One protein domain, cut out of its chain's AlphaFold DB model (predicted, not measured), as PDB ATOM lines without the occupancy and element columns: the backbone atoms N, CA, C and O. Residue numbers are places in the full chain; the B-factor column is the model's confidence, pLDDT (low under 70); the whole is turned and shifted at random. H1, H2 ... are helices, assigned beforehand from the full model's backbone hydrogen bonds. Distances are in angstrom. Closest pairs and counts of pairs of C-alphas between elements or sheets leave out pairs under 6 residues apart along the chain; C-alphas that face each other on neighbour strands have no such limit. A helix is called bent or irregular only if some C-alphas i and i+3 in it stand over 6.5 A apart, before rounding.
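AT A GLANCE: This is residues 166 to 321 of the 398 residues of an uncharacterized protein of Gymnopus androsaceus JB14 (UniProt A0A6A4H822). Helix H2 is the core of this domain, with the longest helix, H6, crossing it on one side and H8 crossing it on another, while H7 folds back with H8 as a helical hairpin. H3 and H5 pack on each other at one end of the domain, H4 meets H6 near its first residues, and short H1 lies by H2. The 156 printed residues include eight named helices, H1 to H8 in order, and no named strand: the class is all helix, with mostly crossed packing. The whole is compact, with a radius of gyration of the C-alphas of 14.5 A and spans of 47 by 32 by 24 A.

HOW THE PARTS SIT: Begin at H6, residues 258 to 276, which touches H2, residues 185 to 198; the closest C-alphas, those of Phe 189 and Ala 267, are 4.9 A apart, at a steep tilt of 49 degrees, opposite ways. With residues 191 to 196 alone, H2 touches H8, residues 299 to 312; the closest C-alphas are those of Arg 195 and Leu 306, 6.3 A apart. H7, residues 282 to 291, forms a hairpin with H8: the closest C-alphas, those of Ala 286 and Phe 304, are 4.5 A apart, at a tilt of 36 degrees, only just steep. H6 and H8 are apart. With residues 259 to 264 alone, H6 only just touches H4, residues 218 to 228, with 3 pairs of C-alphas within 8 A; the closest are those of His 218 and Glu 260, 6.7 A apart. H3, residues 202 to 206, touches H5, residues 235 to 242, closest at the C-alphas of Arg 202 and Tyr 241, 5.3 A apart. H1, residues 166 to 171, is close to H2 but not clearly touching; their closest C-alphas, those of Ile 170 and Phe 194, are 7.9 A apart. Every O i to N i+4 pair is within hydrogen-bond range in H1, H2, H3, H4, H5, H7 and H8; in H6, 12 of 15 are.

IN THESE COORDINATES: Find C-alpha 258 at (26.953, 6.629, -88.384); from there H6 runs 25.7 A to C-alpha 276 at (48.405, -7.388, -85.856). It is irregular, with C-alphas 261 and 264 7.7 A apart. H2 spans 18.3 A and is only just irregular, with C-alphas 195 and 198 6.51 A apart. H8 runs 20.3 A and ends at C-alpha 312, at (49.096, 7.286, -98.923). H4 measures 15.4 A and H7 14.4 A.

THE WHOLE: The C-alphas of Thr 231 and Asp 278, the two farthest apart, are 47.2 A apart. The links H1 to H2, H3 to H4 and H5 to H6 are long. Look also at residues 280 to 281, which pair in parallel with residues 319 to 320. The printed part has no cut; its mean pLDDT is 92.4 and no printed residue is under 70.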
ATOM      1  N   SER A 166      38.382  18.475-101.440       92.69
ATOM      2  CA  SER A 166      38.115  17.696-100.232       92.69
ATOM      3  C   SER A 166      39.349  16.929 -99.762       92.69
ATOM      4  O   SER A 166      39.534  16.766 -98.561       92.69
ATOM      5  N   ARG A 167      40.189  16.455-100.695       92.62
ATOM      6  CA  ARG A 167      41.432  15.732-100.397       92.62
ATOM      7  C   ARG A 167      42.511  16.658 -99.863       92.62
ATOM      8  O   ARG A 167      43.111  16.319 -98.852       92.62
ATOM      9  N   ILE A 168      42.695  17.827-100.473       91.19
ATOM     10  CA  ILE A 168      43.636  18.842 -99.984       91.19
ATOM     11  C   ILE A 168      43.301  19.229 -98.540       91.19
ATOM     12  O   ILE A 168      44.199  19.306 -97.710       91.19
ATOM     13  N   ALA A 169      42.023  19.443 -98.216       91.81
ATOM     14  CA  ALA A 169      41.616  19.858 -96.874       91.81
ATOM     15  C   ALA A 169      42.017  18.843 -95.782       91.81
ATOM     16  O   ALA A 169      42.556  19.220 -94.746       91.81
ATOM     17  N   ILE A 170      41.807  17.549 -96.032       94.56
ATOM     18  CA  ILE A 170      42.011  16.468 -95.046       94.56
ATOM     19  C   ILE A 170      43.438  15.905 -94.995       94.56
ATOM     20  O   ILE A 170      43.771  15.184 -94.053       94.56
ATOM     21  N   THR A 171      44.290  16.194 -95.983       93.88
ATOM     22  CA  THR A 171      45.713  15.795 -95.972       93.88
ATOM     23  C   THR A 171      46.646  16.886 -95.443       93.88
ATOM     24  O   THR A 171      47.846  16.646 -95.312       93.88
ATOM     25  N   ARG A 172      46.122  18.074 -95.116       91.88
ATOM     26  CA  ARG A 172      46.889  19.169 -94.501       91.88
ATOM     27  C   ARG A 172      47.516  18.758 -93.159       91.88
ATOM     28  O   ARG A 172      47.018  17.843 -92.495       91.88
ATOM     29  N   PRO A 173      48.572  19.467 -92.710       94.06
ATOM     30  CA  PRO A 173      49.062  19.349 -91.340       94.06
ATOM     31  C   PRO A 173      47.918  19.474 -90.324       94.06
ATOM     32  O   PRO A 173      47.061  20.347 -90.446       94.06
ATOM     33  N   GLY A 174      47.887  18.572 -89.343       93.88
ATOM     34  CA  GLY A 174      46.787  18.469 -88.377       93.88
ATOM     35  C   GLY A 174      45.553  17.709 -88.879       93.88
ATOM     36  O   GLY A 174      44.569  17.623 -88.149       93.88
ATOM     37  N   GLY A 175      45.582  17.168 -90.101       96.62
ATOM     38  CA  GLY A 175      44.547  16.291 -90.648       96.62
ATOM     39  C   GLY A 175      44.752  14.808 -90.308       96.62
ATOM     40  O   GLY A 175      45.834  14.400 -89.861       96.62
ATOM     41  N   PRO A 176      43.727  13.967 -90.539       97.62
ATOM     42  CA  PRO A 176      43.755  12.553 -90.167       97.62
ATOM     43  C   PRO A 176      44.720  11.699 -90.990       97.62
ATOM     44  O   PRO A 176      45.144  10.650 -90.519       97.62
ATOM     45  N   PHE A 177      45.100  12.148 -92.187       97.06
ATOM     46  CA  PHE A 177      46.005  11.420 -93.083       97.06
ATOM     47  C   PHE A 177      47.466  11.868 -92.967       97.06
ATOM     48  O   PHE A 177      48.255  11.664 -93.885       97.06
ATOM     49  N   THR A 178      47.836  12.480 -91.842       96.62
ATOM     50  CA  THR A 178      49.249  12.658 -91.495       96.62
ATOM     51  C   THR A 178      49.826  11.338 -90.959       96.62
ATOM     52  O   THR A 178      49.082  10.577 -90.332       96.62
ATOM     53  N   PRO A 179      51.134  11.056 -91.150       95.62
ATOM     54  CA  PRO A 179      51.732   9.784 -90.736       95.62
ATOM     55  C   PRO A 179      51.497   9.433 -89.263       95.62
ATOM     56  O   PRO A 179      51.230   8.278 -88.955       95.62
ATOM     57  N   GLY A 180      51.546  10.422 -88.364       96.50
ATOM     58  CA  GLY A 180      51.293  10.208 -86.938       96.50
ATOM     59  C   GLY A 180      49.812  10.025 -86.602       96.50
ATOM     60  O   GLY A 180      49.468   9.131 -85.837       96.50
ATOM     61  N   ALA A 181      48.916  10.832 -87.183       97.81
ATOM     62  CA  ALA A 181      47.489  10.748 -86.865       97.81
ATOM     63  C   ALA A 181      46.866   9.440 -87.370       97.81
ATOM     64  O   ALA A 181      46.115   8.803 -86.637       97.81
ATOM     65  N   ILE A 182      47.203   8.990 -88.584       97.94
ATOM     66  CA  ILE A 182      46.595   7.788 -89.184       97.94
ATOM     67  C   ILE A 182      46.944   6.489 -88.436       97.94
ATOM     68  O   ILE A 182      46.340   5.444 -88.682       97.94
ATOM     69  N   GLN A 183      47.930   6.540 -87.539       97.44
ATOM     70  CA  GLN A 183      48.311   5.437 -86.660       97.44
ATOM     71  C   GLN A 183      47.526   5.416 -85.340       97.44
ATOM     72  O   GLN A 183      47.668   4.473 -84.563       97.44
ATOM     73  N   THR A 184      46.705   6.432 -85.066       97.38
ATOM     74  CA  THR A 184      45.880   6.494 -83.858       97.38
ATOM     75  C   THR A 184      44.428   6.140 -84.152       97.38
ATOM     76  O   THR A 184      43.941   6.208 -85.285       97.38
ATOM     77  N   LYS A 185      43.699   5.783 -83.093       97.38
ATOM     78  CA  LYS A 185      42.261   5.525 -83.171       97.38
ATOM     79  C   LYS A 185      41.495   6.762 -83.644       97.38
ATOM     80  O   LYS A 185      40.542   6.638 -84.406       97.38
ATOM     81  N   GLU A 186      41.910   7.946 -83.211       97.06
ATOM     82  CA  GLU A 186      41.293   9.237 -83.525       97.06
ATOM     83  C   GLU A 186      41.507   9.619 -84.991       97.06
ATOM     84  O   GLU A 186      40.558  10.031 -85.664       97.06
ATOM     85  N   GLY A 187      42.722   9.435 -85.521       97.81
ATOM     86  CA  GLY A 187      42.982   9.677 -86.939       97.81
ATOM     87  C   GLY A 187      42.252   8.682 -87.836       97.81
ATOM     88  O   GLY A 187      41.648   9.098 -88.822       97.81
ATOM     89  N   LEU A 188      42.189   7.399 -87.459       98.06
ATOM     90  CA  LEU A 188      41.379   6.412 -88.183       98.06
ATOM     91  C   LEU A 188      39.881   6.724 -88.101       98.06
ATOM     92  O   LEU A 188      39.208   6.704 -89.127       98.06
ATOM     93  N   PHE A 189      39.353   7.086 -86.930       97.56
ATOM     94  CA  PHE A 189      37.964   7.539 -86.789       97.56
ATOM     95  C   PHE A 189      37.668   8.707 -87.731       97.56
ATOM     96  O   PHE A 189      36.706   8.674 -88.493       97.56
ATOM     97  N   SER A 190      38.545   9.698 -87.751       97.94
ATOM     98  CA  SER A 190      38.430  10.886 -88.593       97.94
ATOM     99  C   SER A 190      38.535  10.575 -90.092       97.94
ATOM    100  O   SER A 190      37.754  11.092 -90.892       97.94
ATOM    101  N   ALA A 191      39.429   9.664 -90.485       98.00
ATOM    102  CA  ALA A 191      39.527   9.150 -91.851       98.00
ATOM    103  C   ALA A 191      38.237   8.433 -92.287       98.00
ATOM    104  O   ALA A 191      37.772   8.597 -93.421       98.00
ATOM    105  N   ILE A 192      37.622   7.682 -91.370       97.19
ATOM    106  CA  ILE A 192      36.340   7.011 -91.586       97.19
ATOM    107  C   ILE A 192      35.208   8.040 -91.712       97.19
ATOM    108  O   ILE A 192      34.395   7.932 -92.629       97.19
ATOM    109  N   ILE A 193      35.166   9.076 -90.870       96.62
ATOM    110  CA  ILE A 193      34.200  10.179 -91.002       96.62
ATOM    111  C   ILE A 193      34.341  10.855 -92.364       96.62
ATOM    112  O   ILE A 193      33.339  11.056 -93.053       96.62
ATOM    113  N   PHE A 194      35.569  11.136 -92.799       96.31
ATOM    114  CA  PHE A 194      35.807  11.713 -94.112       96.31
ATOM    115  C   PHE A 194      35.238  10.830 -95.228       96.31
ATOM    116  O   PHE A 194      34.384  11.269 -95.995       96.31
ATOM    117  N   ARG A 195      35.642   9.559 -95.312       94.88
ATOM    118  CA  ARG A 195      35.212   8.680 -96.412       94.88
ATOM    119  C   ARG A 195      33.748   8.263 -96.345       94.88
ATOM    120  O   ARG A 195      33.120   8.105 -97.397       94.88
ATOM    121  N   GLY A 196      33.221   8.072 -95.141       93.00
ATOM    122  CA  GLY A 196      31.860   7.614 -94.890       93.00
ATOM    123  C   GLY A 196      30.832   8.738 -94.948       93.00
ATOM    124  O   GLY A 196      29.711   8.513 -95.400       93.00
ATOM    125  N   ILE A 197      31.197   9.954 -94.547       94.44
ATOM    126  CA  ILE A 197      30.238  11.043 -94.344       94.44
ATOM    127  C   ILE A 197      30.587  12.220 -95.248       94.44
ATOM    128  O   ILE A 197      29.854  12.460 -96.206       94.44
ATOM    129  N   SER A 198      31.708  12.906 -95.006       94.69
ATOM    130  CA  SER A 198      31.933  14.237 -95.583       94.69
ATOM    131  C   SER A 198      32.498  14.269 -97.001       94.69
ATOM    132  O   SER A 198      32.355  15.285 -97.670       94.69
ATOM    133  N   PHE A 199      33.085  13.193 -97.522       94.00
ATOM    134  CA  PHE A 199      33.702  13.212 -98.851       94.00
ATOM    135  C   PHE A 199      32.705  13.588 -99.958       94.00
ATOM    136  O   PHE A 199      31.676  12.929-100.141       94.00
ATOM    137  N   GLY A 200      33.035  14.648-100.707       91.25
ATOM    138  CA  GLY A 200      32.197  15.188-101.778       91.25
ATOM    139  C   GLY A 200      30.866  15.776-101.300       91.25
ATOM    140  O   GLY A 200      29.941  15.900-102.105       91.25
ATOM    141  N   SER A 201      30.727  16.075-100.004       93.81
ATOM    142  CA  SER A 201      29.568  16.778 -99.454       93.81
ATOM    143  C   SER A 201      29.592  18.259 -99.809       93.81
ATOM    144  O   SER A 201      30.625  18.812-100.189       93.81
ATOM    145  N   ARG A 202      28.440  18.914 -99.648       92.31
ATOM    146  CA  ARG A 202      28.341  20.365 -99.800       92.31
ATOM    147  C   ARG A 202      29.245  21.082 -98.798       92.31
ATOM    148  O   ARG A 202      29.937  22.016 -99.182       92.31
ATOM    149  N   PHE A 203      29.307  20.592 -97.559       94.12
ATOM    150  CA  PHE A 203      30.231  21.123 -96.562       94.12
ATOM    151  C   PHE A 203      31.679  21.139 -97.065       94.12
ATOM    152  O   PHE A 203      32.342  22.157 -96.938       94.12
ATOM    153  N   MET A 204      32.177  20.059 -97.677       93.12
ATOM    154  CA  MET A 204      33.577  20.028 -98.130       93.12
ATOM    155  C   MET A 204      33.880  21.006 -99.272       93.12
ATOM    156  O   MET A 204      35.037  21.373 -99.454       93.12
ATOM    157  N   GLN A 205      32.864  21.443-100.021       87.69
ATOM    158  CA  GLN A 205      33.008  22.486-101.044       87.69
ATOM    159  C   GLN A 205      33.100  23.887-100.424       87.69
ATOM    160  O   GLN A 205      33.724  24.773-100.996       87.69
ATOM    161  N   GLU A 206      32.488  24.072 -99.255       88.81
ATOM    162  CA  GLU A 206      32.420  25.338 -98.515       88.81
ATOM    163  C   GLU A 206      33.397  25.375 -97.322       88.81
ATOM    164  O   GLU A 206      33.440  26.360 -96.585       88.81
ATOM    165  N   ALA A 207      34.156  24.298 -97.095       85.38
ATOM    166  CA  ALA A 207      34.937  24.112 -95.882       85.38
ATOM    167  C   ALA A 207      35.985  25.227 -95.721       85.38
ATOM    168  O   ALA A 207      36.690  25.564 -96.677       85.38
ATOM    169  N   PRO A 208      36.134  25.785 -94.507       82.69
ATOM    170  CA  PRO A 208      37.075  26.866 -94.280       82.69
ATOM    171  C   PRO A 208      38.518  26.374 -94.437       82.69
ATOM    172  O   PRO A 208      38.834  25.203 -94.220       82.69
ATOM    173  N   ASN A 209      39.434  27.293 -94.758       82.88
ATOM    174  CA  ASN A 209      40.839  26.958 -95.013       82.88
ATOM    175  C   ASN A 209      41.555  26.294 -93.820       82.88
ATOM    176  O   ASN A 209      42.539  25.582 -94.016       82.88
ATOM    177  N   ASN A 210      41.069  26.488 -92.597       85.44
ATOM    178  CA  ASN A 210      41.614  25.875 -91.387       85.44
ATOM    179  C   ASN A 210      40.959  24.531 -91.013       85.44
ATOM    180  O   ASN A 210      41.350  23.936 -90.010       85.44
ATOM    181  N   TYR A 211      39.977  24.037 -91.774       91.44
ATOM    182  CA  TYR A 211      39.399  22.720 -91.527       91.44
ATOM    183  C   TYR A 211      40.420  21.621 -91.845       91.44
ATOM    184  O   TYR A 211      40.889  21.512 -92.977       91.44
ATOM    185  N   THR A 212      40.729  20.786 -90.850       90.75
ATOM    186  CA  THR A 212      41.629  19.630 -91.005       90.75
ATOM    187  C   THR A 212      40.892  18.291 -90.973       90.75
ATOM    188  O   THR A 212      41.415  17.280 -91.437       90.75
ATOM    189  N   GLY A 213      39.672  18.267 -90.427       94.44
ATOM    190  CA  GLY A 213      38.863  17.056 -90.286       94.44
ATOM    191  C   GLY A 213      39.385  16.039 -89.273       94.44
ATOM    192  O   GLY A 213      38.969  14.888 -89.340       94.44
ATOM    193  N   LEU A 214      40.287  16.430 -88.364       96.88
ATOM    194  CA  LEU A 214      40.752  15.579 -87.267       96.88
ATOM    195  C   LEU A 214      39.881  15.771 -86.018       96.88
ATOM    196  O   LEU A 214      39.844  16.844 -85.418       96.88
ATOM    197  N   PHE A 215      39.229  14.696 -85.592       96.38
ATOM    198  CA  PHE A 215      38.382  14.626 -84.411       96.38
ATOM    199  C   PHE A 215      39.022  13.731 -83.351       96.38
ATOM    200  O   PHE A 215      39.243  12.542 -83.561       96.38
ATOM    201  N   SER A 216      39.267  14.303 -82.175       94.44
ATOM    202  CA  SER A 216      39.829  13.611 -81.006       94.44
ATOM    203  C   SER A 216      38.851  12.651 -80.322       94.44
ATOM    204  O   SER A 216      39.251  11.836 -79.499       94.44
ATOM    205  N   SER A 217      37.555  12.768 -80.607       93.06
ATOM    206  CA  SER A 217      36.520  11.904 -80.047       93.06
ATOM    207  C   SER A 217      35.215  12.037 -80.828       93.06
ATOM    208  O   SER A 217      35.021  12.974 -81.608       93.06
ATOM    209  N   HIS A 218      34.275  11.139 -80.542       92.75
ATOM    210  CA  HIS A 218      32.897  11.274 -80.999       92.75
ATOM    211  C   HIS A 218      32.251  12.590 -80.529       92.75
ATOM    212  O   HIS A 218      31.613  13.274 -81.324       92.75
ATOM    213  N   SER A 219      32.467  12.991 -79.272       93.50
ATOM    214  CA  SER A 219      31.920  14.243 -78.735       93.50
ATOM    215  C   SER A 219      32.479  15.476 -79.446       93.50
ATOM    216  O   SER A 219      31.727  16.405 -79.723       93.50
ATOM    217  N   HIS A 220      33.766  15.468 -79.812       94.44
ATOM    218  CA  HIS A 220      34.357  16.531 -80.629       94.44
ATOM    219  C   HIS A 220      33.687  16.596 -82.014       94.44
ATOM    220  O   HIS A 220      33.292  17.674 -82.451       94.44
ATOM    221  N   TYR A 221      33.453  15.456 -82.670       94.88
ATOM    222  CA  TYR A 221      32.705  15.423 -83.933       94.88
ATOM    223  C   TYR A 221      31.262  15.951 -83.790       94.88
ATOM    224  O   TYR A 221      30.806  16.741 -84.615       94.88
ATOM    225  N   GLN A 222      30.546  15.587 -82.722       92.12
ATOM    226  CA  GLN A 222      29.195  16.105 -82.467       92.12
ATOM    227  C   GLN A 222      29.187  17.623 -82.244       92.12
ATOM    228  O   GLN A 222      28.357  18.329 -82.816       92.12
ATOM    229  N   GLN A 223      30.130  18.139 -81.453       93.06
ATOM    230  CA  GLN A 223      30.293  19.580 -81.244       93.06
ATOM    231  C   GLN A 223      30.630  20.307 -82.549       93.06
ATOM    232  O   GLN A 223      30.112  21.396 -82.796       93.06
ATOM    233  N   PHE A 224      31.443  19.694 -83.412       93.69
ATOM    234  CA  PHE A 224      31.730  20.211 -84.745       93.69
ATOM    235  C   PHE A 224      30.458  20.336 -85.600       93.69
ATOM    236  O   PHE A 224      30.226  21.399 -86.175       93.69
ATOM    237  N   LEU A 225      29.597  19.311 -85.639       92.25
ATOM    238  CA  LEU A 225      28.333  19.379 -86.388       92.25
ATOM    239  C   LEU A 225      27.433  20.520 -85.889       92.25
ATOM    240  O   LEU A 225      26.891  21.274 -86.695       92.25
ATOM    241  N   ILE A 226      27.306  20.663 -84.564       90.25
ATOM    242  CA  ILE A 226      26.468  21.691 -83.927       90.25
ATOM    243  C   ILE A 226      27.012  23.100 -84.200       90.25
ATOM    244  O   ILE A 226      26.249  24.006 -84.526       90.25
ATOM    245  N   SER A 227      28.326  23.293 -84.070       89.94
ATOM    246  CA  SER A 227      28.962  24.611 -84.198       89.94
ATOM    247  C   SER A 227      29.089  25.091 -85.643       89.94
ATOM    248  O   SER A 227      28.979  26.288 -85.894       89.94
ATOM    249  N   THR A 228      29.284  24.180 -86.597       88.19
ATOM    250  CA  THR A 228      29.495  24.535 -88.011       88.19
ATOM    251  C   THR A 228      28.217  25.044 -88.671       88.19
ATOM    252  O   THR A 228      28.270  25.920 -89.530       88.19
ATOM    253  N   CYS A 229      27.052  24.518 -88.282       83.19
ATOM    254  CA  CYS A 229      25.784  25.011 -88.800       83.19
ATOM    255  C   CYS A 229      24.674  24.885 -87.742       83.19
ATOM    256  O   CYS A 229      23.877  23.942 -87.795       83.19
ATOM    257  N   PRO A 230      24.577  25.835 -86.791       80.62
ATOM    258  CA  PRO A 230      23.629  25.750 -85.674       80.62
ATOM    259  C   PRO A 230      22.162  25.754 -86.128       80.62
ATOM    260  O   PRO A 230      21.274  25.333 -85.392       80.62
ATOM    261  N   THR A 231      21.895  26.196 -87.360       84.81
ATOM    262  CA  THR A 231      20.565  26.189 -87.976       84.81
ATOM    263  C   THR A 231      20.142  24.812 -88.500       84.81
ATOM    264  O   THR A 231      18.954  24.596 -88.736       84.81
ATOM    265  N   LEU A 232      21.069  23.861 -88.682       85.69
ATOM    266  CA  LEU A 232      20.761  22.487 -89.101       85.69
ATOM    267  C   LEU A 232      20.452  21.616 -87.878       85.69
ATOM    268  O   LEU A 232      21.244  20.776 -87.454       85.69
ATOM    269  N   THR A 233      19.265  21.820 -87.311       83.56
ATOM    270  CA  THR A 233      18.812  21.125 -86.094       83.56
ATOM    271  C   THR A 233      18.193  19.752 -86.360       83.56
ATOM    272  O   THR A 233      18.030  18.958 -85.437       83.56
ATOM    273  N   THR A 234      17.851  19.444 -87.616       89.06
ATOM    274  CA  THR A 234      17.288  18.144 -88.005       89.06
ATOM    275  C   THR A 234      18.351  17.247 -88.626       89.06
ATOM    276  O   THR A 234      19.199  17.712 -89.388       89.06
ATOM    277  N   LEU A 235      18.254  15.936 -88.379       87.88
ATOM    278  CA  LEU A 235      19.145  14.942 -88.989       87.88
ATOM    279  C   LEU A 235      19.126  15.016 -90.523       87.88
ATOM    280  O   LEU A 235      20.172  14.956 -91.153       87.88
ATOM    281  N   ALA A 236      17.949  15.203 -91.126       90.19
ATOM    282  CA  ALA A 236      17.821  15.329 -92.577       90.19
ATOM    283  C   ALA A 236      18.564  16.561 -93.124       90.19
ATOM    284  O   ALA A 236      19.210  16.473 -94.166       90.19
ATOM    285  N   GLY A 237      18.500  17.696 -92.417       91.44
ATOM    286  CA  GLY A 237      19.250  18.899 -92.777       91.44
ATOM    287  C   GLY A 237      20.761  18.705 -92.641       91.44
ATOM    288  O   GLY A 237      21.506  19.080 -93.544       91.44
ATOM    289  N   GLN A 238      21.208  18.069 -91.555       92.19
ATOM    290  CA  GLN A 238      22.621  17.737 -91.352       92.19
ATOM    291  C   GLN A 238      23.135  16.783 -92.430       92.19
ATOM    292  O   GLN A 238      24.165  17.052 -93.040       92.19
ATOM    293  N   ASP A 239      22.400  15.711 -92.718       93.38
ATOM    294  CA  ASP A 239      22.778  14.737 -93.739       93.38
ATOM    295  C   ASP A 239      22.826  15.373 -95.131       93.38
ATOM    296  O   ASP A 239      23.776  15.124 -95.864       93.38
ATOM    297  N   ALA A 240      21.888  16.260 -95.476       92.38
ATOM    298  CA  ALA A 240      21.909  16.971 -96.756       92.38
ATOM    299  C   ALA A 240      23.138  17.885 -96.938       92.38
ATOM    300  O   ALA A 240      23.550  18.138 -98.072       92.38
ATOM    301  N   TYR A 241      23.719  18.385 -95.845       94.69
ATOM    302  CA  TYR A 241      24.868  19.288 -95.885       94.69
ATOM    303  C   TYR A 241      26.206  18.553 -95.750       94.69
ATOM    304  O   TYR A 241      27.117  18.737 -96.562       94.69
ATOM    305  N   PHE A 242      26.311  17.683 -94.745       95.06
ATOM    306  CA  PHE A 242      27.539  16.980 -94.391       95.06
ATOM    307  C   PHE A 242      27.698  15.637 -95.095       95.06
ATOM    308  O   PHE A 242      28.808  15.119 -95.087       95.06
ATOM    309  N   CYS A 243      26.656  15.064 -95.708       94.12
ATOM    310  CA  CYS A 243      26.733  13.747 -96.335       94.12
ATOM    311  C   CYS A 243      26.244  13.735 -97.786       94.12
ATOM    312  O   CYS A 243      25.056  13.822 -98.084       94.12
ATOM    313  N   ASN A 244      27.161  13.506 -98.728       91.81
ATOM    314  CA  ASN A 244      26.768  13.185-100.098       91.81
ATOM    315  C   ASN A 244      26.518  11.681-100.226       91.81
ATOM    316  O   ASN A 244      27.433  10.929-100.567       91.81
ATOM    317  N   MET A 245      25.278  11.240 -99.995       90.69
ATOM    318  CA  MET A 245      24.875   9.826-100.073       90.69
ATOM    319  C   MET A 245      25.157   9.176-101.441       90.69
ATOM    320  O   MET A 245      25.358   7.962-101.498       90.69
ATOM    321  N   GLN A 246      25.252   9.959-102.520       88.31
ATOM    322  CA  GLN A 246      25.466   9.495-103.899       88.31
ATOM    323  C   GLN A 246      26.939   9.481-104.337       88.31
ATOM    324  O   GLN A 246      27.241   9.126-105.476       88.31
ATOM    325  N   MET A 247      27.877   9.832-103.451       85.88
ATOM    326  CA  MET A 247      29.286  10.008-103.831       85.88
ATOM    327  C   MET A 247      29.914   8.777-104.515       85.88
ATOM    328  O   MET A 247      30.740   8.901-105.421       85.88
ATOM    329  N   TYR A 248      29.479   7.577-104.126       84.62
ATOM    330  CA  TYR A 248      29.958   6.305-104.675       84.62
ATOM    331  C   TYR A 248      28.993   5.688-105.706       84.62
ATOM    332  O   TYR A 248      29.040   4.486-105.966       84.62
ATOM    333  N   GLY A 249      28.128   6.502-106.321       83.19
ATOM    334  CA  GLY A 249      27.155   6.081-107.327       83.19
ATOM    335  C   GLY A 249      25.741   6.007-106.761       83.19
ATOM    336  O   GLY A 249      25.088   7.032-106.591       83.19
ATOM    337  N   GLN A 250      25.243   4.795-106.514       82.81
ATOM    338  CA  GLN A 250      23.890   4.631-105.979       82.81
ATOM    339  C   GLN A 250      23.792   5.213-104.560       82.81
ATOM    340  O   GLN A 250      24.742   5.051-103.787       82.81
ATOM    341  N   PRO A 251      22.669   5.867-104.203       83.00
ATOM    342  CA  PRO A 251      22.456   6.351-102.845       83.00
ATOM    343  C   PRO A 251      22.651   5.221-101.831       83.00
ATOM    344  O   PRO A 251      22.042   4.158-101.955       83.00
ATOM    345  N   SER A 252      23.483   5.454-100.819       84.25
ATOM    346  CA  SER A 252      23.613   4.561 -99.669       84.25
ATOM    347  C   SER A 252      23.061   5.230 -98.407       84.25
ATOM    348  O   SER A 252      23.062   6.459 -98.328       84.25
ATOM    349  N   PRO A 253      22.604   4.463 -97.398       86.00
ATOM    350  CA  PRO A 253      22.032   5.010 -96.162       86.00
ATOM    351  C   PRO A 253      23.113   5.547 -95.197       86.00
ATOM    352  O   PRO A 253      23.040   5.364 -93.980       86.00
ATOM    353  N   ARG A 254      24.154   6.186 -95.747       89.06
ATOM    354  CA  ARG A 254      25.175   6.917 -94.989       89.06
ATOM    355  C   ARG A 254      24.532   8.144 -94.359       89.06
ATOM    356  O   ARG A 254      23.640   8.748 -94.939       89.06
ATOM    357  N   SER A 255      24.972   8.477 -93.157       92.38
ATOM    358  CA  SER A 255      24.394   9.545 -92.350       92.38
ATOM    359  C   SER A 255      25.440  10.037 -91.360       92.38
ATOM    360  O   SER A 255      26.313   9.273 -90.938       92.38
ATOM    361  N   THR A 256      25.318  11.293 -90.948       92.06
ATOM    362  CA  THR A 256      26.084  11.905 -89.858       92.06
ATOM    363  C   THR A 256      26.010  11.091 -88.564       92.06
ATOM    364  O   THR A 256      27.000  11.016 -87.836       92.06
ATOM    365  N   ARG A 257      24.898  10.378 -88.329       90.38
ATOM    366  CA  ARG A 257      24.698   9.505 -87.160       90.38
ATOM    367  C   ARG A 257      25.558   8.235 -87.168       90.38
ATOM    368  O   ARG A 257      25.745   7.612 -86.127       90.38
ATOM    369  N   GLN A 258      26.117   7.837 -88.314       87.00
ATOM    370  CA  GLN A 258      26.953   6.629 -88.384       87.00
ATOM    371  C   GLN A 258      28.238   6.736 -87.555       87.00
ATOM    372  O   GLN A 258      28.774   5.712 -87.131       87.00
ATOM    373  N   ALA A 259      28.678   7.965 -87.274       81.62
ATOM    374  CA  ALA A 259      29.758   8.249 -86.339       81.62
ATOM    375  C   ALA A 259      29.529   7.605 -84.961       81.62
ATOM    376  O   ALA A 259      30.424   6.942 -84.437       81.62
ATOM    377  N   GLU A 260      28.317   7.771 -84.423       79.06
ATOM    378  CA  GLU A 260      27.895   7.272 -83.112       79.06
ATOM    379  C   GLU A 260      27.707   5.756 -83.122       79.06
ATOM    380  O   GLU A 260      28.170   5.054 -82.229       79.06
ATOM    381  N   ILE A 261      27.020   5.253 -84.149       80.88
ATOM    382  CA  ILE A 261      26.546   3.866 -84.174       80.88
ATOM    383  C   ILE A 261      27.699   2.902 -84.463       80.88
ATOM    384  O   ILE A 261      27.784   1.841 -83.853       80.88
ATOM    385  N   ASN A 262      28.561   3.251 -85.421       83.50
ATOM    386  CA  ASN A 262      29.438   2.278 -86.065       83.50
ATOM    387  C   ASN A 262      30.904   2.718 -86.111       83.50
ATOM    388  O   ASN A 262      31.797   1.905 -85.883       83.50
ATOM    389  N   TYR A 263      31.195   3.989 -86.401       87.12
ATOM    390  CA  TYR A 263      32.546   4.355 -86.838       87.12
ATOM    391  C   TYR A 263      33.593   4.450 -85.729       87.12
ATOM    392  O   TYR A 263      34.773   4.242 -86.003       87.12
ATOM    393  N   MET A 264      33.196   4.657 -84.472       87.31
ATOM    394  CA  MET A 264      34.140   4.526 -83.353       87.31
ATOM    395  C   MET A 264      34.588   3.076 -83.117       87.31
ATOM    396  O   MET A 264      35.754   2.826 -82.789       87.31
ATOM    397  N   VAL A 265      33.667   2.123 -83.288       90.62
ATOM    398  CA  VAL A 265      33.975   0.685 -83.243       90.62
ATOM    399  C   VAL A 265      34.842   0.330 -84.445       90.62
ATOM    400  O   VAL A 265      35.929  -0.212 -84.271       90.62
ATOM    401  N   ALA A 266      34.439   0.776 -85.637       93.25
ATOM    402  CA  ALA A 266      35.169   0.576 -86.884       93.25
ATOM    403  C   ALA A 266      36.630   1.049 -86.794       93.25
ATOM    404  O   ALA A 266      37.534   0.335 -87.217       93.25
ATOM    405  N   ALA A 267      36.879   2.217 -86.190       96.31
ATOM    406  CA  ALA A 267      38.228   2.735 -85.963       96.31
ATOM    407  C   ALA A 267      39.062   1.846 -85.027       96.31
ATOM    408  O   ALA A 267      40.257   1.667 -85.252       96.31
ATOM    409  N   SER A 268      38.439   1.273 -83.992       95.75
ATOM    410  CA  SER A 268      39.116   0.387 -83.034       95.75
ATOM    411  C   SER A 268      39.463  -0.964 -83.668       95.75
ATOM    412  O   SER A 268      40.581  -1.457 -83.503       95.75
ATOM    413  N   ASP A 269      38.528  -1.533 -84.431       96.25
ATOM    414  CA  ASP A 269      38.729  -2.777 -85.176       96.25
ATOM    415  C   ASP A 269      39.823  -2.614 -86.231       96.25
ATOM    416  O   ASP A 269      40.709  -3.457 -86.354       96.25
ATOM    417  N   LEU A 270      39.780  -1.502 -86.969       96.75
ATOM    418  CA  LEU A 270      40.750  -1.169 -88.004       96.75
ATOM    419  C   LEU A 270      42.151  -0.966 -87.429       96.75
ATOM    420  O   LEU A 270      43.107  -1.517 -87.968       96.75
ATOM    421  N   LEU A 271      42.274  -0.241 -86.312       97.38
ATOM    422  CA  LEU A 271      43.550  -0.085 -85.613       97.38
ATOM    423  C   LEU A 271      44.111  -1.445 -85.183       97.38
ATOM    424  O   LEU A 271      45.270  -1.754 -85.445       97.38
ATOM    425  N   SER A 272      43.264  -2.277 -84.572       96.75
ATOM    426  CA  SER A 272      43.646  -3.617 -84.120       96.75
ATOM    427  C   SER A 272      44.085  -4.514 -85.277       96.75
ATOM    428  O   SER A 272      45.013  -5.301 -85.119       96.75
ATOM    429  N   TYR A 273      43.420  -4.412 -86.429       96.31
ATOM    430  CA  TYR A 273      43.771  -5.158 -87.634       96.31
ATOM    431  C   TYR A 273      45.131  -4.714 -88.187       96.31
ATOM    432  O   TYR A 273      46.013  -5.545 -88.386       96.31
ATOM    433  N   LEU A 274      45.343  -3.402 -88.328       96.50
ATOM    434  CA  LEU A 274      46.594  -2.826 -88.832       96.50
ATOM    435  C   LEU A 274      47.806  -3.135 -87.937       96.50
ATOM    436  O   LEU A 274      48.904  -3.314 -88.453       96.50
ATOM    437  N   GLN A 275      47.621  -3.231 -86.617       95.06
ATOM    438  CA  GLN A 275      48.703  -3.538 -85.669       95.06
ATOM    439  C   GLN A 275      49.095  -5.019 -85.616       95.06
ATOM    440  O   GLN A 275      50.200  -5.334 -85.186       95.06
ATOM    441  N   LYS A 276      48.197  -5.935 -86.000       93.25
ATOM    442  CA  LYS A 276      48.405  -7.388 -85.856       93.25
ATOM    443  C   LYS A 276      48.971  -8.063 -87.102       93.25
ATOM    444  O   LYS A 276      49.244  -9.259 -87.059       93.25
ATOM    445  N   THR A 277      49.067  -7.354 -88.220       88.38
ATOM    446  CA  THR A 277      49.428  -7.950 -89.508       88.38
ATOM    447  C   THR A 277      50.773  -7.421 -89.979       88.38
ATOM    448  O   THR A 277      50.890  -6.243 -90.293       88.38
ATOM    449  N   ASP A 278      51.776  -8.290 -90.077       87.19
ATOM    450  CA  ASP A 278      53.152  -7.886 -90.410       87.19
ATOM    451  C   ASP A 278      53.328  -7.435 -91.869       87.19
ATOM    452  O   ASP A 278      54.154  -6.572 -92.162       87.19
ATOM    453  N   CYS A 279      52.533  -7.989 -92.789       91.88
ATOM    454  CA  CYS A 279      52.491  -7.593 -94.194       91.88
ATOM    455  C   CYS A 279      51.048  -7.657 -94.693       91.88
ATOM    456  O   CYS A 279      50.416  -8.716 -94.663       91.88
ATOM    457  N   LEU A 280      50.522  -6.514 -95.119       95.31
ATOM    458  CA  LEU A 280      49.130  -6.335 -95.496       95.31
ATOM    459  C   LEU A 280      49.065  -5.595 -96.826       95.31
ATOM    460  O   LEU A 280      49.552  -4.475 -96.928       95.31
ATOM    461  N   SER A 281      48.440  -6.167 -97.850       97.06
ATOM    462  CA  SER A 281      48.185  -5.416 -99.079       97.06
ATOM    463  C   SER A 281      47.021  -4.443 -98.893       97.06
ATOM    464  O   SER A 281      46.073  -4.704 -98.145       97.06
ATOM    465  N   VAL A 282      47.033  -3.331 -99.630       97.94
ATOM    466  CA  VAL A 282      45.892  -2.394 -99.659       97.94
ATOM    467  C   VAL A 282      44.581  -3.101-100.027       97.94
ATOM    468  O   VAL A 282      43.523  -2.741 -99.515       97.94
ATOM    469  N   LEU A 283      44.632  -4.134-100.875       97.31
ATOM    470  CA  LEU A 283      43.444  -4.893-101.276       97.31
ATOM    471  C   LEU A 283      42.906  -5.779-100.146       97.31
ATOM    472  O   LEU A 283      41.691  -5.872 -99.987       97.31
ATOM    473  N   GLN A 284      43.783  -6.372 -99.330       96.75
ATOM    474  CA  GLN A 284      43.379  -7.106 -98.126       96.75
ATOM    475  C   GLN A 284      42.749  -6.167 -97.093       96.75
ATOM    476  O   GLN A 284      41.705  -6.480 -96.526       96.75
ATOM    477  N   LEU A 285      43.324  -4.973 -96.907       97.50
ATOM    478  CA  LEU A 285      42.737  -3.944 -96.050       97.50
ATOM    479  C   LEU A 285      41.353  -3.504 -96.554       97.50
ATOM    480  O   LEU A 285      40.409  -3.383 -95.772       97.50
ATOM    481  N   ALA A 286      41.210  -3.303 -97.865       97.00
ATOM    482  CA  ALA A 286      39.932  -2.979 -98.487       97.00
ATOM    483  C   ALA A 286      38.891  -4.092 -98.277       97.00
ATOM    484  O   ALA A 286      37.723  -3.799 -98.016       97.00
ATOM    485  N   GLU A 287      39.301  -5.360 -98.369       95.44
ATOM    486  CA  GLU A 287      38.434  -6.511 -98.116       95.44
ATOM    487  C   GLU A 287      38.009  -6.590 -96.648       95.44
ATOM    488  O   GLU A 287      36.814  -6.735 -96.391       95.44
ATOM    489  N   PHE A 288      38.932  -6.384 -95.703       95.94
ATOM    490  CA  PHE A 288      38.613  -6.274 -94.277       95.94
ATOM    491  C   PHE A 288      37.533  -5.216 -94.025       95.94
ATOM    492  O   PHE A 288      36.516  -5.503 -93.391       95.94
ATOM    493  N   VAL A 289      37.703  -4.010 -94.578       95.81
ATOM    494  CA  VAL A 289      36.707  -2.937 -94.448       95.81
ATOM    495  C   VAL A 289      35.377  -3.332 -95.097       95.81
ATOM    496  O   VAL A 289      34.318  -3.044 -94.552       95.81
ATOM    497  N   ALA A 290      35.399  -4.009 -96.246       92.62
ATOM    498  CA  ALA A 290      34.182  -4.387 -96.959       92.62
ATOM    499  C   ALA A 290      33.346  -5.455 -96.231       92.62
ATOM    500  O   ALA A 290      32.123  -5.462 -96.389       92.62
ATOM    501  N   ILE A 291      33.983  -6.357 -95.475       93.31
ATOM    502  CA  ILE A 291      33.297  -7.443 -94.753       93.31
ATOM    503  C   ILE A 291      32.999  -7.102 -93.290       93.31
ATOM    504  O   ILE A 291      32.135  -7.742 -92.691       93.31
ATOM    505  N   ASN A 292      33.686  -6.117 -92.705       94.06
ATOM    506  CA  ASN A 292      33.489  -5.754 -91.308       94.06
ATOM    507  C   ASN A 292      32.123  -5.043 -91.114       94.06
ATOM    508  O   ASN A 292      31.875  -3.992 -91.718       94.06
ATOM    509  N   PRO A 293      31.231  -5.561 -90.241       91.88
ATOM    510  CA  PRO A 293      29.913  -4.972 -89.986       91.88
ATOM    511  C   PRO A 293      29.936  -3.516 -89.504       91.88
ATOM    512  O   PRO A 293      29.009  -2.763 -89.811       91.88
ATOM    513  N   ALA A 294      30.997  -3.082 -88.817       91.81
ATOM    514  CA  ALA A 294      31.176  -1.695 -88.387       91.81
ATOM    515  C   ALA A 294      31.337  -0.721 -89.577       91.81
ATOM    516  O   ALA A 294      31.202   0.492 -89.434       91.81
ATOM    517  N   PHE A 295      31.553  -1.240 -90.787       90.69
ATOM    518  CA  PHE A 295      31.638  -0.477 -92.030       90.69
ATOM    519  C   PHE A 295      30.455  -0.735 -92.972       90.69
ATOM    520  O   PHE A 295      30.528  -0.392 -94.152       90.69
ATOM    521  N   LYS A 296      29.328  -1.272 -92.476       83.88
ATOM    522  CA  LYS A 296      28.147  -1.674 -93.274       83.88
ATOM    523  C   LYS A 296      27.716  -0.675 -94.360       83.88
ATOM    524  O   LYS A 296      27.189  -1.080 -95.393       83.88
ATOM    525  N   PHE A 297      27.930   0.624 -94.147       85.25
ATOM    526  CA  PHE A 297      27.504   1.685 -95.068       85.25
ATOM    527  C   PHE A 297      28.605   2.256 -95.975       85.25
ATOM    528  O   PHE A 297      28.298   3.087 -96.828       85.25
ATOM    529  N   PHE A 298      29.857   1.806 -95.843       81.81
ATOM    530  CA  PHE A 298      30.951   2.165 -96.758       81.81
ATOM    531  C   PHE A 298      30.780   1.517 -98.134       81.81
ATOM    532  O   PHE A 298      31.075   2.128 -99.163       81.81
ATOM    533  N   GLY A 299      30.304   0.268 -98.146       85.81
ATOM    534  CA  GLY A 299      30.336  -0.579 -99.332       85.81
ATOM    535  C   GLY A 299      31.766  -0.898 -99.790       85.81
ATOM    536  O   GLY A 299      32.753  -0.372 -99.274       85.81
ATOM    537  N   LYS A 300      31.879  -1.760-100.805       90.62
ATOM    538  CA  LYS A 300      33.179  -2.222-101.325       90.62
ATOM    539  C   LYS A 300      34.055  -1.069-101.828       90.62
ATOM    540  O   LYS A 300      35.231  -1.000-101.498       90.62
ATOM    541  N   LEU A 301      33.465  -0.135-102.583       90.38
ATOM    542  CA  LEU A 301      34.200   1.001-103.146       90.38
ATOM    543  C   LEU A 301      34.669   1.985-102.066       90.38
ATOM    544  O   LEU A 301      35.808   2.434-102.115       90.38
ATOM    545  N   GLY A 302      33.827   2.305-101.077       91.19
ATOM    546  CA  GLY A 302      34.232   3.173 -99.970       91.19
ATOM    547  C   GLY A 302      35.378   2.564 -99.161       91.19
ATOM    548  O   GLY A 302      36.318   3.275 -98.813       91.19
ATOM    549  N   GLY A 303      35.329   1.249 -98.915       94.12
ATOM    550  CA  GLY A 303      36.402   0.524 -98.232       94.12
ATOM    551  C   GLY A 303      37.719   0.538 -99.002       94.12
ATOM    552  O   GLY A 303      38.757   0.847 -98.424       94.12
ATOM    553  N   PHE A 304      37.666   0.316-100.317       95.81
ATOM    554  CA  PHE A 304      38.835   0.437-101.189       95.81
ATOM    555  C   PHE A 304      39.444   1.845-101.153       95.81
ATOM    556  O   PHE A 304      40.642   1.999-100.928       95.81
ATOM    557  N   MET A 305      38.617   2.888-101.266       95.12
ATOM    558  CA  MET A 305      39.091   4.275-101.216       95.12
ATOM    559  C   MET A 305      39.694   4.658 -99.855       95.12
ATOM    560  O   MET A 305      40.654   5.426 -99.819       95.12
ATOM    561  N   LEU A 306      39.151   4.137 -98.748       96.88
ATOM    562  CA  LEU A 306      39.726   4.328 -97.413       96.88
ATOM    563  C   LEU A 306      41.086   3.635 -97.286       96.88
ATOM    564  O   LEU A 306      42.028   4.245 -96.788       96.88
ATOM    565  N   ALA A 307      41.206   2.397 -97.769       97.75
ATOM    566  CA  ALA A 307      42.456   1.647 -97.724       97.75
ATOM    567  C   ALA A 307      43.581   2.354 -98.502       97.75
ATOM    568  O   ALA A 307      44.691   2.483 -97.987       97.75
ATOM    569  N   ILE A 308      43.283   2.890 -99.696       97.31
ATOM    570  CA  ILE A 308      44.255   3.680-100.470       97.31
ATOM    571  C   ILE A 308      44.679   4.934 -99.697       97.31
ATOM    572  O   ILE A 308      45.854   5.293 -99.691       97.31
ATOM    573  N   ASP A 309      43.745   5.628 -99.043       97.62
ATOM    574  CA  ASP A 309      44.100   6.832 -98.287       97.62
ATOM    575  C   ASP A 309      45.005   6.540 -97.092       97.62
ATOM    576  O   ASP A 309      45.919   7.317 -96.825       97.62
ATOM    577  N   ILE A 310      44.757   5.431 -96.388       97.94
ATOM    578  CA  ILE A 310      45.598   4.977 -95.274       97.94
ATOM    579  C   ILE A 310      47.007   4.656 -95.780       97.94
ATOM    580  O   ILE A 310      47.983   5.052 -95.148       97.94
ATOM    581  N   TYR A 311      47.116   4.004 -96.941       97.56
ATOM    582  CA  TYR A 311      48.400   3.746 -97.591       97.56
ATOM    583  C   TYR A 311      49.144   5.045 -97.924       97.56
ATOM    584  O   TYR A 311      50.289   5.227 -97.518       97.56
ATOM    585  N   TYR A 312      48.479   6.002 -98.573       96.69
ATOM    586  CA  TYR A 312      49.096   7.286 -98.923       96.69
ATOM    587  C   TYR A 312      49.448   8.177 -97.736       96.69
ATOM    588  O   TYR A 312      50.301   9.052 -97.886       96.69
ATOM    589  N   ALA A 313      48.816   7.976 -96.580       96.94
ATOM    590  CA  ALA A 313      49.175   8.685 -95.360       96.94
ATOM    591  C   ALA A 313      50.568   8.287 -94.833       96.94
ATOM    592  O   ALA A 313      51.147   9.022 -94.039       96.94
ATOM    593  N   GLY A 314      51.121   7.142 -95.263       94.50
ATOM    594  CA  GLY A 314      52.512   6.754 -94.996       94.50
ATOM    595  C   GLY A 314      52.830   6.387 -93.542       94.50
ATOM    596  O   GLY A 314      53.999   6.238 -93.196       94.50
ATOM    597  N   GLY A 315      51.819   6.239 -92.680       91.81
ATOM    598  CA  GLY A 315      52.005   5.844 -91.278       91.81
ATOM    599  C   GLY A 315      52.244   4.341 -91.081       91.81
ATOM    600  O   GLY A 315      52.871   3.932 -90.113       91.81
ATOM    601  N   TRP A 316      51.789   3.482 -91.993       94.62
ATOM    602  CA  TRP A 316      51.795   2.027 -91.793       94.62
ATOM    603  C   TRP A 316      52.830   1.344 -92.688       94.62
ATOM    604  O   TRP A 316      52.588   1.134 -93.871       94.62
ATOM    605  N   ARG A 317      53.993   0.985 -92.124       92.38
ATOM    606  CA  ARG A 317      55.099   0.349 -92.876       92.38
ATOM    607  C   ARG A 317      54.770  -1.051 -93.398       92.38
ATOM    608  O   ARG A 317      55.381  -1.503 -94.356       92.38
ATOM    609  N   ASN A 318      53.832  -1.726 -92.747       93.06
ATOM    610  CA  ASN A 318      53.333  -3.049 -93.105       93.06
ATOM    611  C   ASN A 318      52.302  -3.022 -94.244       93.06
ATOM    612  O   ASN A 318      51.926  -4.085 -94.732       93.06
ATOM    613  N   LEU A 319      51.823  -1.841 -94.657       96.31
ATOM    614  CA  LEU A 319      50.832  -1.707 -95.719       96.31
ATOM    615  C   LEU A 319      51.527  -1.574 -97.080       96.31
ATOM    616  O   LEU A 319      52.243  -0.605 -97.326       96.31
ATOM    617  N   VAL A 320      51.299  -2.537 -97.972       96.56
ATOM    618  CA  VAL A 320      52.001  -2.649 -99.257       96.56
ATOM    619  C   VAL A 320      51.086  -2.388-100.451       96.56
ATOM    620  O   VAL A 320      49.915  -2.788-100.475       96.56
ATOM    621  N   MET A 321      51.644  -1.729-101.467       96.50
ATOM    622  CA  MET A 321      51.010  -1.563-102.774       96.50
ATOM    623  C   MET A 321      50.768  -2.948-103.404       96.50
ATOM    624  O   MET A 321      51.693  -3.762-103.425       96.50
TER     625      MET A 321